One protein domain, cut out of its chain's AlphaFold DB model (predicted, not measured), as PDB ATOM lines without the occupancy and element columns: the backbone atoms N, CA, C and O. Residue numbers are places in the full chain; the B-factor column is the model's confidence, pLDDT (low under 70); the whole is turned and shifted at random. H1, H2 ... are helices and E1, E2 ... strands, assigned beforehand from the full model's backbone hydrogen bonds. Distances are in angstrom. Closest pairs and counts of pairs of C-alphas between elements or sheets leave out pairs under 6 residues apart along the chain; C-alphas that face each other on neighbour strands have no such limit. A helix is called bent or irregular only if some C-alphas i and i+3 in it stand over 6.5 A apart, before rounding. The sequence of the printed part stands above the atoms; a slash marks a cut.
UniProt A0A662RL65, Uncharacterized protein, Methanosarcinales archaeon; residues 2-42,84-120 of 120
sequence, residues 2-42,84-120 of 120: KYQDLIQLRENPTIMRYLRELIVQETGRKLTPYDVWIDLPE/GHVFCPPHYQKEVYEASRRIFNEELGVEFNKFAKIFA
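What this domain is: This is residues 2 to 42 and 84 to 120 of the 120 residues of an uncharacterized protein of Methanosarcinales archaeon (UniProt A0A662RL65). Look for two long helices, H2 and H3, that cross steeply, with a small sheet of two short strands packed beside them, E1 next to H2 and E2 next to H3. The short helix H1 makes a corner with the beginning of H2, and the tail, residues 109 to 120, leaves the end of H3 and folds back past that helix. The printed part has 78 residues, with three named helices and two named strands in the order H1, H2, E1, E2, H3; the sheet, E1 - E2, is antiparallel, and the class is mostly helix. The whole is compact, with a radius of gyration of the C-alphas of 11.9 A and spans of 33 by 29 by 21 A.

Where its parts are: Find C-alpha 3 at (2.802, -56.799, 43.824); there H1 begins, and it takes in residues 3 to 10. After a tight link, H2 starts at C-alpha 13, at (17.639, -46.611, 45.423), and runs 21.4 A over residues 13 to 27. A short link leads to E1, residues 37 to 39, 6.5 A long. Beyond the cut, E2 holds residues 85 to 87 and is 6.4 A long. A tight link leads on to H3, residues 90 to 108, 25.5 A long, ending at C-alpha 108 at (9.262, -54.855, 35.125). H3 is irregular, with C-alphas 91 and 94 7.9 A apart, and has a kink of 37 degrees near residue 97.

How they stand to each other: H1 and H2 only just touch, with 3 pairs of C-alphas within 8 A, and only at the corner by their link; Leu 9 and Ile 15 have the closest C-alphas, 6.6 A apart. Their lines are about perpendicular, at 89 degrees. Further on, H2 touches H3, which takes part with residues 95 to 103 alone; the closest C-alphas are those of Ile 23 and Ala 99, 5.5 A apart. These two helices run opposite ways at a steep tilt of 61 degrees, though the line of H3 is a rough one. H1 and H3 are apart, but only just, at 8.4 A. E1 and E2 are antiparallel, with 161 degrees between their directions; look at N 37 and O 87, 2.9 A apart, and N 85 and O 39, 2.8 A apart, both within hydrogen-bond range. The closest C-alphas of H2 and E1 are those of Arg 20 and Trp 37, 7.1 A apart. Those of E2 and H3 are Val 86 and Ser 100, 7.8 A apart. In H1 and H2 every O i to N i+4 pair is within hydrogen-bond range; in H3, 13 of 15 are.

The domain as a whole: The two farthest C-alphas, those of Gln 4 and Lys 30, are 33.6 A apart. Residues 43 to 83 are not printed, and C-alphas 42 and 84 are 9.7 A apart across this cut, which falls in the link from E1 to E2. Of the links printed whole, none is long. Residues 109 to 120 hold no named element, and their C-alphas lie 11 to 17 A from the mean of all C-alphas. The mean pLDDT of the printed part is 89.7, and residues 2 to 4 and residue 120 are under 70.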
ATOM      1  N   LYS A   2       4.566 -59.817  40.394       65.00
ATOM      2  CA  LYS A   2       3.696 -59.770  41.582       65.00
ATOM      3  C   LYS A   2       3.857 -58.435  42.309       65.00
ATOM      4  O   LYS A   2       4.911 -57.817  42.287       65.00
ATOM      5  N   TYR A   3       2.811 -58.021  43.017       68.75
ATOM      6  CA  TYR A   3       2.802 -56.799  43.824       68.75
ATOM      7  C   TYR A   3       3.979 -56.693  44.817       68.75
ATOM      8  O   TYR A   3       4.552 -55.623  45.002       68.75
ATOM      9  N   GLN A   4       4.364 -57.812  45.433       68.88
ATOM     10  CA  GLN A   4       5.463 -57.856  46.400       68.88
ATOM     11  C   GLN A   4       6.813 -57.468  45.785       68.88
ATOM     12  O   GLN A   4       7.631 -56.852  46.464       68.88
ATOM     13  N   ASP A   5       7.011 -57.758  44.499       75.06
ATOM     14  CA  ASP A   5       8.242 -57.431  43.784       75.06
ATOM     15  C   ASP A   5       8.353 -55.904  43.590       75.06
ATOM     16  O   ASP A   5       9.412 -55.321  43.803       75.06
ATOM     17  N   LEU A   6       7.230 -55.224  43.309       74.81
ATOM     18  CA  LEU A   6       7.155 -53.757  43.204       74.81
ATOM     19  C   LEU A   6       7.495 -53.035  44.507       74.81
ATOM     20  O   LEU A   6       8.124 -51.977  44.480       74.81
ATOM     21  N   ILE A   7       7.103 -53.604  45.646       75.31
ATOM     22  CA  ILE A   7       7.418 -53.033  46.960       75.31
ATOM     23  C   ILE A   7       8.924 -53.089  47.218       75.31
ATOM     24  O   ILE A   7       9.504 -52.110  47.677       75.31
ATOM     25  N   GLN A   8       9.572 -54.210  46.903       77.50
ATOM     26  CA  GLN A   8      11.016 -54.350  47.110       77.50
ATOM     27  C   GLN A   8      11.818 -53.384  46.231       77.50
ATOM     28  O   GLN A   8      12.869 -52.900  46.646       77.50
ATOM     29  N   LEU A   9      11.305 -53.060  45.040       79.06
ATOM     30  CA  LEU A   9      11.937 -52.103  44.135       79.06
ATOM     31  C   LEU A   9      11.974 -50.689  44.721       79.06
ATOM     32  O   LEU A   9      12.981 -50.001  44.556       79.06
ATOM     33  N   ARG A  10      10.917 -50.261  45.425       82.62
ATOM     34  CA  ARG A  10      10.871 -48.955  46.113       82.62
ATOM     35  C   ARG A  10      12.036 -48.799  47.092       82.62
ATOM     36  O   ARG A  10      12.670 -47.751  47.133       82.62
ATOM     37  N   GLU A  11      12.325 -49.855  47.847       82.62
ATOM     38  CA  GLU A  11      13.380 -49.881  48.865       82.62
ATOM     39  C   GLU A  11      14.795 -49.988  48.262       82.62
ATOM     40  O   GLU A  11      15.779 -50.021  48.997       82.62
ATOM     41  N   ASN A  12      14.923 -50.036  46.927       88.94
ATOM     42  CA  ASN A  12      16.199 -50.116  46.223       88.94
ATOM     43  C   ASN A  12      16.508 -48.808  45.458       88.94
ATOM     44  O   ASN A  12      16.087 -48.635  44.307       88.94
ATOM     45  N   PRO A  13      17.311 -47.894  46.043       88.62
ATOM     46  CA  PRO A  13      17.639 -46.611  45.423       88.62
ATOM     47  C   PRO A  13      18.359 -46.739  44.078       88.62
ATOM     48  O   PRO A  13      18.178 -45.895  43.197       88.62
ATOM     49  N   THR A  14      19.172 -47.786  43.908       91.50
ATOM     50  CA  THR A  14      19.932 -48.036  42.678       91.50
ATOM     51  C   THR A  14      18.992 -48.345  41.522       91.50
ATOM     52  O   THR A  14      19.122 -47.751  40.454       91.50
ATOM     53  N   ILE A  15      17.994 -49.204  41.749       90.19
ATOM     54  CA  ILE A  15      17.006 -49.534  40.717       90.19
ATOM     55  C   ILE A  15      16.111 -48.328  40.422       90.19
ATOM     56  O   ILE A  15      15.873 -48.006  39.262       90.19
ATOM     57  N   MET A  16      15.683 -47.591  41.449       91.06
ATOM     58  CA  MET A  16      14.897 -46.369  41.247       91.06
ATOM     59  C   MET A  16      15.657 -45.309  40.444       91.06
ATOM     60  O   MET A  16      15.065 -44.564  39.665       91.06
ATOM     61  N   ARG A  17      16.977 -45.203  40.618       92.94
ATOM     62  CA  ARG A  17      17.816 -44.345  39.777       92.94
ATOM     63  C   ARG A  17      17.895 -44.863  38.341       92.94
ATOM     64  O   ARG A  17      17.680 -44.078  37.425       92.94
ATOM     65  N   TYR A  18      18.143 -46.156  38.165       94.38
ATOM     66  CA  TYR A  18      18.224 -46.790  36.852       94.38
ATOM     67  C   TYR A  18      16.945 -46.582  36.025       94.38
ATOM     68  O   TYR A  18      17.010 -46.120  34.890       94.38
ATOM     69  N   LEU A  19      15.770 -46.802  36.624       94.12
ATOM     70  CA  LEU A  19      14.485 -46.577  35.953       94.12
ATOM     71  C   LEU A  19      14.313 -45.121  35.500       94.12
ATOM     72  O   LEU A  19      13.829 -44.869  34.400       94.12
ATOM     73  N   ARG A  20      14.734 -44.148  36.316       95.44
ATOM     74  CA  ARG A  20      14.685 -42.723  35.945       95.44
ATOM     75  C   ARG A  20      15.620 -42.396  34.788       95.44
ATOM     76  O   ARG A  20      15.245 -41.622  33.913       95.44
ATOM     77  N   GLU A  21      16.816 -42.980  34.775       96.38
ATOM     78  CA  GLU A  21      17.775 -42.827  33.678       96.38
ATOM     79  C   GLU A  21      17.200 -43.372  32.364       96.38
ATOM     80  O   GLU A  21      17.225 -42.658  31.363       96.38
ATOM     81  N   LEU A  22      16.589 -44.560  32.390       96.62
ATOM     82  CA  LEU A  22      15.917 -45.140  31.225       96.62
ATOM     83  C   LEU A  22      14.758 -44.274  30.724       96.62
ATOM     84  O   LEU A  22      14.681 -43.984  29.534       96.62
ATOM     85  N   ILE A  23      13.880 -43.808  31.618       96.56
ATOM     86  CA  ILE A  23      12.741 -42.956  31.236       96.56
ATOM     87  C   ILE A  23      13.231 -41.667  30.571       96.56
ATOM     88  O   ILE A  23      12.695 -41.252  29.547       96.56
ATOM     89  N   VAL A  24      14.260 -41.032  31.134       96.69
ATOM     90  CA  VAL A  24      14.833 -39.804  30.575       96.69
ATOM     91  C   VAL A  24      15.439 -40.057  29.195       96.69
ATOM     92  O   VAL A  24      15.165 -39.284  28.277       96.69
ATOM     93  N   GLN A  25      16.204 -41.137  29.029       96.12
ATOM     94  CA  GLN A  25      16.775 -41.523  27.735       96.12
ATOM     95  C   GLN A  25      15.683 -41.761  26.689       96.12
ATOM     96  O   GLN A  25      15.762 -41.217  25.587       96.12
ATOM     97  N   GLU A  26      14.632 -42.484  27.068       95.94
ATOM     98  CA  GLU A  26      13.510 -42.824  26.198       95.94
ATOM     99  C   GLU A  26      12.724 -41.589  25.733       95.94
ATOM    100  O   GLU A  26      12.223 -41.542  24.611       95.94
ATOM    101  N   THR A  27      12.650 -40.537  26.556       94.44
ATOM    102  CA  THR A  27      11.962 -39.299  26.152       94.44
ATOM    103  C   THR A  27      12.668 -38.557  25.012       94.44
ATOM    104  O   THR A  27      12.035 -37.754  24.322       94.44
ATOM    105  N   GLY A  28      13.987 -38.738  24.844       91.19
ATOM    106  CA  GLY A  28      14.803 -37.953  23.909       91.19
ATOM    107  C   GLY A  28      14.793 -36.438  24.179       91.19
ATOM    108  O   GLY A  28      15.118 -35.641  23.294       91.19
ATOM    109  N   ARG A  29      14.372 -36.004  25.376       92.94
ATOM    110  CA  ARG A  29      14.279 -34.590  25.771       92.94
ATOM    111  C   ARG A  29      15.484 -34.158  26.603       92.94
ATOM    112  O   ARG A  29      16.258 -34.966  27.101       92.94
ATOM    113  N   LYS A  30      15.622 -32.839  26.785       93.25
ATOM    114  CA  LYS A  30      16.600 -32.242  27.707       93.25
ATOM    115  C   LYS A  30      16.095 -32.337  29.151       93.25
ATOM    116  O   LYS A  30      15.743 -31.327  29.748       93.25
ATOM    117  N   LEU A  31      16.026 -33.559  29.663       94.12
ATOM    118  CA  LEU A  31      15.714 -33.872  31.052       94.12
ATOM    119  C   LEU A  31      16.921 -34.537  31.706       94.12
ATOM    120  O   LEU A  31      17.750 -35.155  31.038       94.12
ATOM    121  N   THR A  32      17.005 -34.428  33.023       95.19
ATOM    122  CA  THR A  32      17.928 -35.199  33.849       95.19
ATOM    123  C   THR A  32      17.147 -36.208  34.693       95.19
ATOM    124  O   THR A  32      15.960 -36.008  34.958       95.19
ATOM    125  N   PRO A  33      17.789 -37.274  35.202       93.44
ATOM    126  CA  PRO A  33      17.144 -38.208  36.133       93.44
ATOM    127  C   PRO A  33      16.648 -37.559  37.436       93.44
ATOM    128  O   PRO A  33      15.917 -38.189  38.197       93.44
ATOM    129  N   TYR A  34      17.050 -36.318  37.724       94.56
ATOM    130  CA  TYR A  34      16.584 -35.551  38.880       94.56
ATOM    131  C   TYR A  34      15.293 -34.777  38.601       94.56
ATOM    132  O   TYR A  34      14.617 -34.390  39.550       94.56
ATOM    133  N   ASP A  35      14.934 -34.597  37.329       95.44
ATOM    134  CA  ASP A  35      13.677 -33.970  36.919       95.44
ATOM    135  C   ASP A  35      12.511 -34.967  36.923       95.44
ATOM    136  O   ASP A  35      11.356 -34.556  36.948       95.44
ATOM    137  N   VAL A  36      12.797 -36.274  36.903       95.88
ATOM    138  CA  VAL A  36      11.791 -37.345  36.917       95.88
ATOM    139  C   VAL A  36      11.830 -38.072  38.252       95.88
ATOM    140  O   VAL A  36      12.868 -38.617  38.618       95.88
ATOM    141  N   TRP A  37      10.725 -38.109  38.995       94.12
ATOM    142  CA  TRP A  37      10.644 -38.828  40.274       94.12
ATOM    143  C   TRP A  37       9.629 -39.959  40.186       94.12
ATOM    144  O   TRP A  37       8.554 -39.783  39.624       94.12
ATOM    145  N   ILE A  38       9.966 -41.109  40.763       93.25
ATOM    146  CA  ILE A  38       9.083 -42.271  40.852       93.25
ATOM    147  C   ILE A  38       8.700 -42.429  42.319       93.25
ATOM    148  O   ILE A  38       9.578 -42.580  43.169       93.25
ATOM    149  N   ASP A  39       7.404 -42.399  42.601       90.44
ATOM    150  CA  ASP A  39       6.844 -42.633  43.926       90.44
ATOM    151  C   ASP A  39       5.956 -43.876  43.893       90.44
ATOM    152  O   ASP A  39       4.932 -43.921  43.205       90.44
ATOM    153  N   LEU A  40       6.371 -44.905  44.624       87.62
ATOM    154  CA  LEU A  40       5.627 -46.146  44.784       87.62
ATOM    155  C   LEU A  40       5.153 -46.218  46.243       87.62
ATOM    156  O   LEU A  40       6.000 -46.208  47.141       87.62
ATOM    157  N   PRO A  41       3.834 -46.292  46.512       80.75
ATOM    158  CA  PRO A  41       3.342 -46.271  47.880       80.75
ATOM    159  C   PRO A  41       3.720 -47.538  48.643       80.75
ATOM    160  O   PRO A  41       3.947 -48.605  48.063       80.75
ATOM    161  N   GLU A  42       3.731 -47.422  49.968       76.56
ATOM    162  CA  GLU A  42       4.076 -48.527  50.858       76.56
ATOM    163  C   GLU A  42       3.108 -49.703  50.731       76.56
ATOM    164  O   GLU A  42       1.948 -49.567  50.316       76.56
ATOM    165  N   GLY A  84       1.079 -46.035  42.068       88.88
ATOM    166  CA  GLY A  84       2.322 -45.281  41.927       88.88
ATOM    167  C   GLY A  84       2.127 -43.993  41.127       88.88
ATOM    168  O   GLY A  84       1.189 -43.882  40.332       88.88
ATOM    169  N   HIS A  85       3.036 -43.042  41.315       92.81
ATOM    170  CA  HIS A  85       3.085 -41.783  40.579       92.81
ATOM    171  C   HIS A  85       4.466 -41.585  39.957       92.81
ATOM    172  O   HIS A  85       5.486 -41.964  40.532       92.81
ATOM    173  N   VAL A  86       4.486 -40.966  38.779       94.88
ATOM    174  CA  VAL A  86       5.708 -40.452  38.157       94.88
ATOM    175  C   VAL A  86       5.549 -38.947  38.013       94.88
ATOM    176  O   VAL A  86       4.592 -38.478  37.396       94.88
ATOM    177  N   PHE A  87       6.469 -38.193  38.600       95.75
ATOM    178  CA  PHE A  87       6.484 -36.736  38.568       95.75
ATOM    179  C   PHE A  87       7.530 -36.244  37.577       95.75
ATOM    180  O   PHE A  87       8.588 -36.851  37.438       95.75
ATOM    181  N   CYS A  88       7.223 -35.147  36.892       96.00
ATOM    182  CA  CYS A  88       8.125 -34.468  35.967       96.00
ATOM    183  C   CYS A  88       7.679 -33.011  35.756       96.00
ATOM    184  O   CYS A  88       6.567 -32.654  36.166       96.00
ATOM    185  N   PRO A  89       8.498 -32.158  35.108       95.31
ATOM    186  CA  PRO A  89       8.080 -30.804  34.783       95.31
ATOM    187  C   PRO A  89       6.856 -30.802  33.845       95.31
ATOM    188  O   PRO A  89       6.783 -31.637  32.937       95.31
ATOM    189  N   PRO A  90       5.917 -29.844  33.990       93.00
ATOM    190  CA  PRO A  90       4.630 -29.855  33.283       93.00
ATOM    191  C   PRO A  90       4.728 -29.992  31.758       93.00
ATOM    192  O   PRO A  90       3.919 -30.670  31.133       93.00
ATOM    193  N   HIS A  91       5.749 -29.386  31.150       93.94
ATOM    194  CA  HIS A  91       5.933 -29.372  29.697       93.94
ATOM    195  C   HIS A  91       6.339 -30.723  29.093       93.94
ATOM    196  O   HIS A  91       6.310 -30.854  27.874       93.94
ATOM    197  N   TYR A  92       6.710 -31.705  29.921       95.19
ATOM    198  CA  TYR A  92       7.179 -33.022  29.478       95.19
ATOM    199  C   TYR A  92       6.271 -34.170  29.923       95.19
ATOM    200  O   TYR A  92       6.620 -35.338  29.753       95.19
ATOM    201  N   GLN A  93       5.107 -33.866  30.504       94.75
ATOM    202  CA  GLN A  93       4.217 -34.880  31.074       94.75
ATOM    203  C   GLN A  93       3.792 -35.943  30.063       94.75
ATOM    204  O   GLN A  93       3.662 -37.106  30.432       94.75
ATOM    205  N   LYS A  94       3.587 -35.565  28.796       95.25
ATOM    206  CA  LYS A  94       3.179 -36.509  27.755       95.25
ATOM    207  C   LYS A  94       4.298 -37.490  27.418       95.25
ATOM    208  O   LYS A  94       4.077 -38.696  27.454       95.25
ATOM    209  N   GLU A  95       5.490 -36.980  27.139       96.12
ATOM    210  CA  GLU A  95       6.661 -37.786  26.802       96.12
ATOM    211  C   GLU A  95       7.068 -38.690  27.964       96.12
ATOM    212  O   GLU A  95       7.300 -39.879  27.770       96.12
ATOM    213  N   VAL A  96       7.094 -38.150  29.186       96.56
ATOM    214  CA  VAL A  96       7.428 -38.926  30.385       96.56
ATOM    215  C   VAL A  96       6.365 -39.988  30.658       96.56
ATOM    216  O   VAL A  96       6.717 -41.101  31.038       96.56
ATOM    217  N   TYR A  97       5.081 -39.696  30.436       95.50
ATOM    218  CA  TYR A  97       4.009 -40.685  30.571       95.50
ATOM    219  C   TYR A  97       4.173 -41.850  29.587       95.50
ATOM    220  O   TYR A  97       4.104 -43.010  29.996       95.50
ATOM    221  N   GLU A  98       4.408 -41.557  28.307       95.69
ATOM    222  CA  GLU A  98       4.596 -42.577  27.269       95.69
ATOM    223  C   GLU A  98       5.854 -43.419  27.535       95.69
ATOM    224  O   GLU A  98       5.771 -44.651  27.538       95.69
ATOM    225  N   ALA A  99       6.976 -42.767  27.857       96.44
ATOM    226  CA  ALA A  99       8.233 -43.423  28.205       96.44
ATOM    227  C   ALA A  99       8.093 -44.307  29.448       96.44
ATOM    228  O   ALA A  99       8.439 -45.485  29.420       96.44
ATOM    229  N   SER A 100       7.506 -43.785  30.529       95.25
ATOM    230  CA  SER A 100       7.306 -44.551  31.764       95.25
ATOM    231  C   SER A 100       6.456 -45.788  31.511       95.25
ATOM    232  O   SER A 100       6.811 -46.879  31.941       95.25
ATOM    233  N   ARG A 101       5.353 -45.673  30.763       94.44
ATOM    234  CA  ARG A 101       4.516 -46.845  30.470       94.44
ATOM    235  C   ARG A 101       5.275 -47.943  29.734       94.44
ATOM    236  O   ARG A 101       5.037 -49.111  30.030       94.44
ATOM    237  N   ARG A 102       6.157 -47.572  28.806       95.00
ATOM    238  CA  ARG A 102       7.000 -48.512  28.064       95.00
ATOM    239  C   ARG A 102       8.049 -49.150  28.970       95.00
ATOM    240  O   ARG A 102       8.023 -50.362  29.136       95.00
ATOM    241  N   ILE A 103       8.864 -48.341  29.649       94.94
ATOM    242  CA  ILE A 103       9.951 -48.821  30.514       94.94
ATOM    243  C   ILE A 103       9.427 -49.717  31.642       94.94
ATOM    244  O   ILE A 103       9.961 -50.793  31.874       94.94
ATOM    245  N   PHE A 104       8.341 -49.341  32.321       92.00
ATOM    246  CA  PHE A 104       7.763 -50.194  33.367       92.00
ATOM    247  C   PHE A 104       7.172 -51.502  32.811       92.00
ATOM    248  O   PHE A 104       7.112 -52.502  33.526       92.00
ATOM    249  N   ASN A 105       6.720 -51.519  31.556       92.38
ATOM    250  CA  ASN A 105       6.256 -52.747  30.918       92.38
ATOM    251  C   ASN A 105       7.429 -53.651  30.514       92.38
ATOM    252  O   ASN A 105       7.396 -54.838  30.817       92.38
ATOM    253  N   GLU A 106       8.463 -53.095  29.892       93.06
ATOM    254  CA  GLU A 106       9.620 -53.842  29.386       93.06
ATOM    255  C   GLU A 106      10.529 -54.340  30.518       93.06
ATOM    256  O   GLU A 106      10.832 -55.528  30.586       93.06
ATOM    257  N   GLU A 107      10.898 -53.462  31.452       90.88
ATOM    258  CA  GLU A 107      11.849 -53.785  32.524       90.88
ATOM    259  C   GLU A 107      11.208 -54.583  33.658       90.88
ATOM    260  O   GLU A 107      11.854 -55.412  34.300       90.88
ATOM    261  N   LEU A 108       9.931 -54.317  33.942       86.62
ATOM    262  CA  LEU A 108       9.262 -54.855  35.125       86.62
ATOM    263  C   LEU A 108       8.056 -55.743  34.786       86.62
ATOM    264  O   LEU A 108       7.517 -56.408  35.668       86.62
ATOM    265  N   GLY A 109       7.588 -55.788  33.537       87.81
ATOM    266  CA  GLY A 109       6.377 -56.538  33.188       87.81
ATOM    267  C   GLY A 109       5.126 -55.996  33.883       87.81
ATOM    268  O   GLY A 109       4.251 -56.779  34.272       87.81
ATOM    269  N   VAL A 110       5.065 -54.678  34.128       85.94
ATOM    270  CA  VAL A 110       3.873 -54.001  34.660       85.94
ATOM    271  C   VAL A 110       2.911 -53.698  33.522       85.94
ATOM    272  O   VAL A 110       3.259 -53.041  32.540       85.94
ATOM    273  N   GLU A 111       1.665 -54.123  33.685       85.94
ATOM    274  CA  GLU A 111       0.567 -53.719  32.816       85.94
ATOM    275  C   GLU A 111      -0.260 -52.625  33.489       85.94
ATOM    276  O   GLU A 111      -0.655 -52.728  34.653       85.94
ATOM    277  N   PHE A 112      -0.535 -51.559  32.743       86.62
ATOM    278  CA  PHE A 112      -1.299 -50.423  33.240       86.62
ATOM    279  C   PHE A 112      -2.759 -50.512  32.805       86.62
ATOM    280  O   PHE A 112      -3.066 -50.713  31.630       86.62
ATOM    281  N   ASN A 113      -3.674 -50.291  33.748       86.62
ATOM    282  CA  ASN A 113      -5.100 -50.199  33.452       86.62
ATOM    283  C   ASN A 113      -5.475 -48.831  32.838       86.62
ATOM    284  O   ASN A 113      -4.684 -47.887  32.815       86.62
ATOM    285  N   LYS A 114      -6.733 -48.691  32.396       87.56
ATOM    286  CA  LYS A 114      -7.266 -47.457  31.780       87.56
ATOM    287  C   LYS A 114      -7.258 -46.211  32.680       87.56
ATOM    288  O   LYS A 114      -7.530 -45.116  32.198       87.56
ATOM    289  N   PHE A 115      -7.014 -46.368  33.980       87.00
ATOM    290  CA  PHE A 115      -6.938 -45.259  34.930       87.00
ATOM    291  C   PHE A 115      -5.516 -44.707  35.081       87.00
ATOM    292  O   PHE A 115      -5.355 -43.666  35.713       87.00
ATOM    293  N   ALA A 116      -4.504 -45.356  34.492       89.38
ATOM    294  CA  ALA A 116      -3.163 -44.801  34.382       89.38
ATOM    295  C   ALA A 116      -3.167 -43.661  33.355       89.38
ATOM    296  O   ALA A 116      -3.184 -43.889  32.143       89.38
ATOM    297  N   LYS A 117      -3.172 -42.423  33.843       93.06
ATOM    298  CA  LYS A 117      -3.290 -41.209  33.032       93.06
ATOM    299  C   LYS A 117      -2.401 -40.102  33.583       93.06
ATOM    300  O   LYS A 117      -1.989 -40.153  34.738       93.06
ATOM    301  N   ILE A 118      -2.171 -39.085  32.763       92.06
ATOM    302  CA  ILE A 118      -1.589 -37.821  33.210       92.06
ATOM    303  C   ILE A 118      -2.616 -37.126  34.112       92.06
ATOM    304  O   ILE A 118      -3.799 -37.041  33.765       92.06
ATOM    305  N   PHE A 119      -2.176 -36.672  35.283       83.62
ATOM    306  CA  PHE A 119      -2.988 -35.839  36.163       83.62
ATOM    307  C   PHE A 119      -2.842 -34.386  35.705       83.62
ATOM    308  O   PHE A 119      -1.738 -33.844  35.728       83.62
ATOM    309  N   ALA A 120      -3.949 -33.823  35.218       59.91
ATOM    310  CA  ALA A 120      -4.088 -32.418  34.851       59.91
ATOM    311  C   ALA A 120      -4.586 -31.603  36.047       59.91
ATOM    312  O   ALA A 120      -5.381 -32.174  36.835       59.91
TER     313      ALA A 120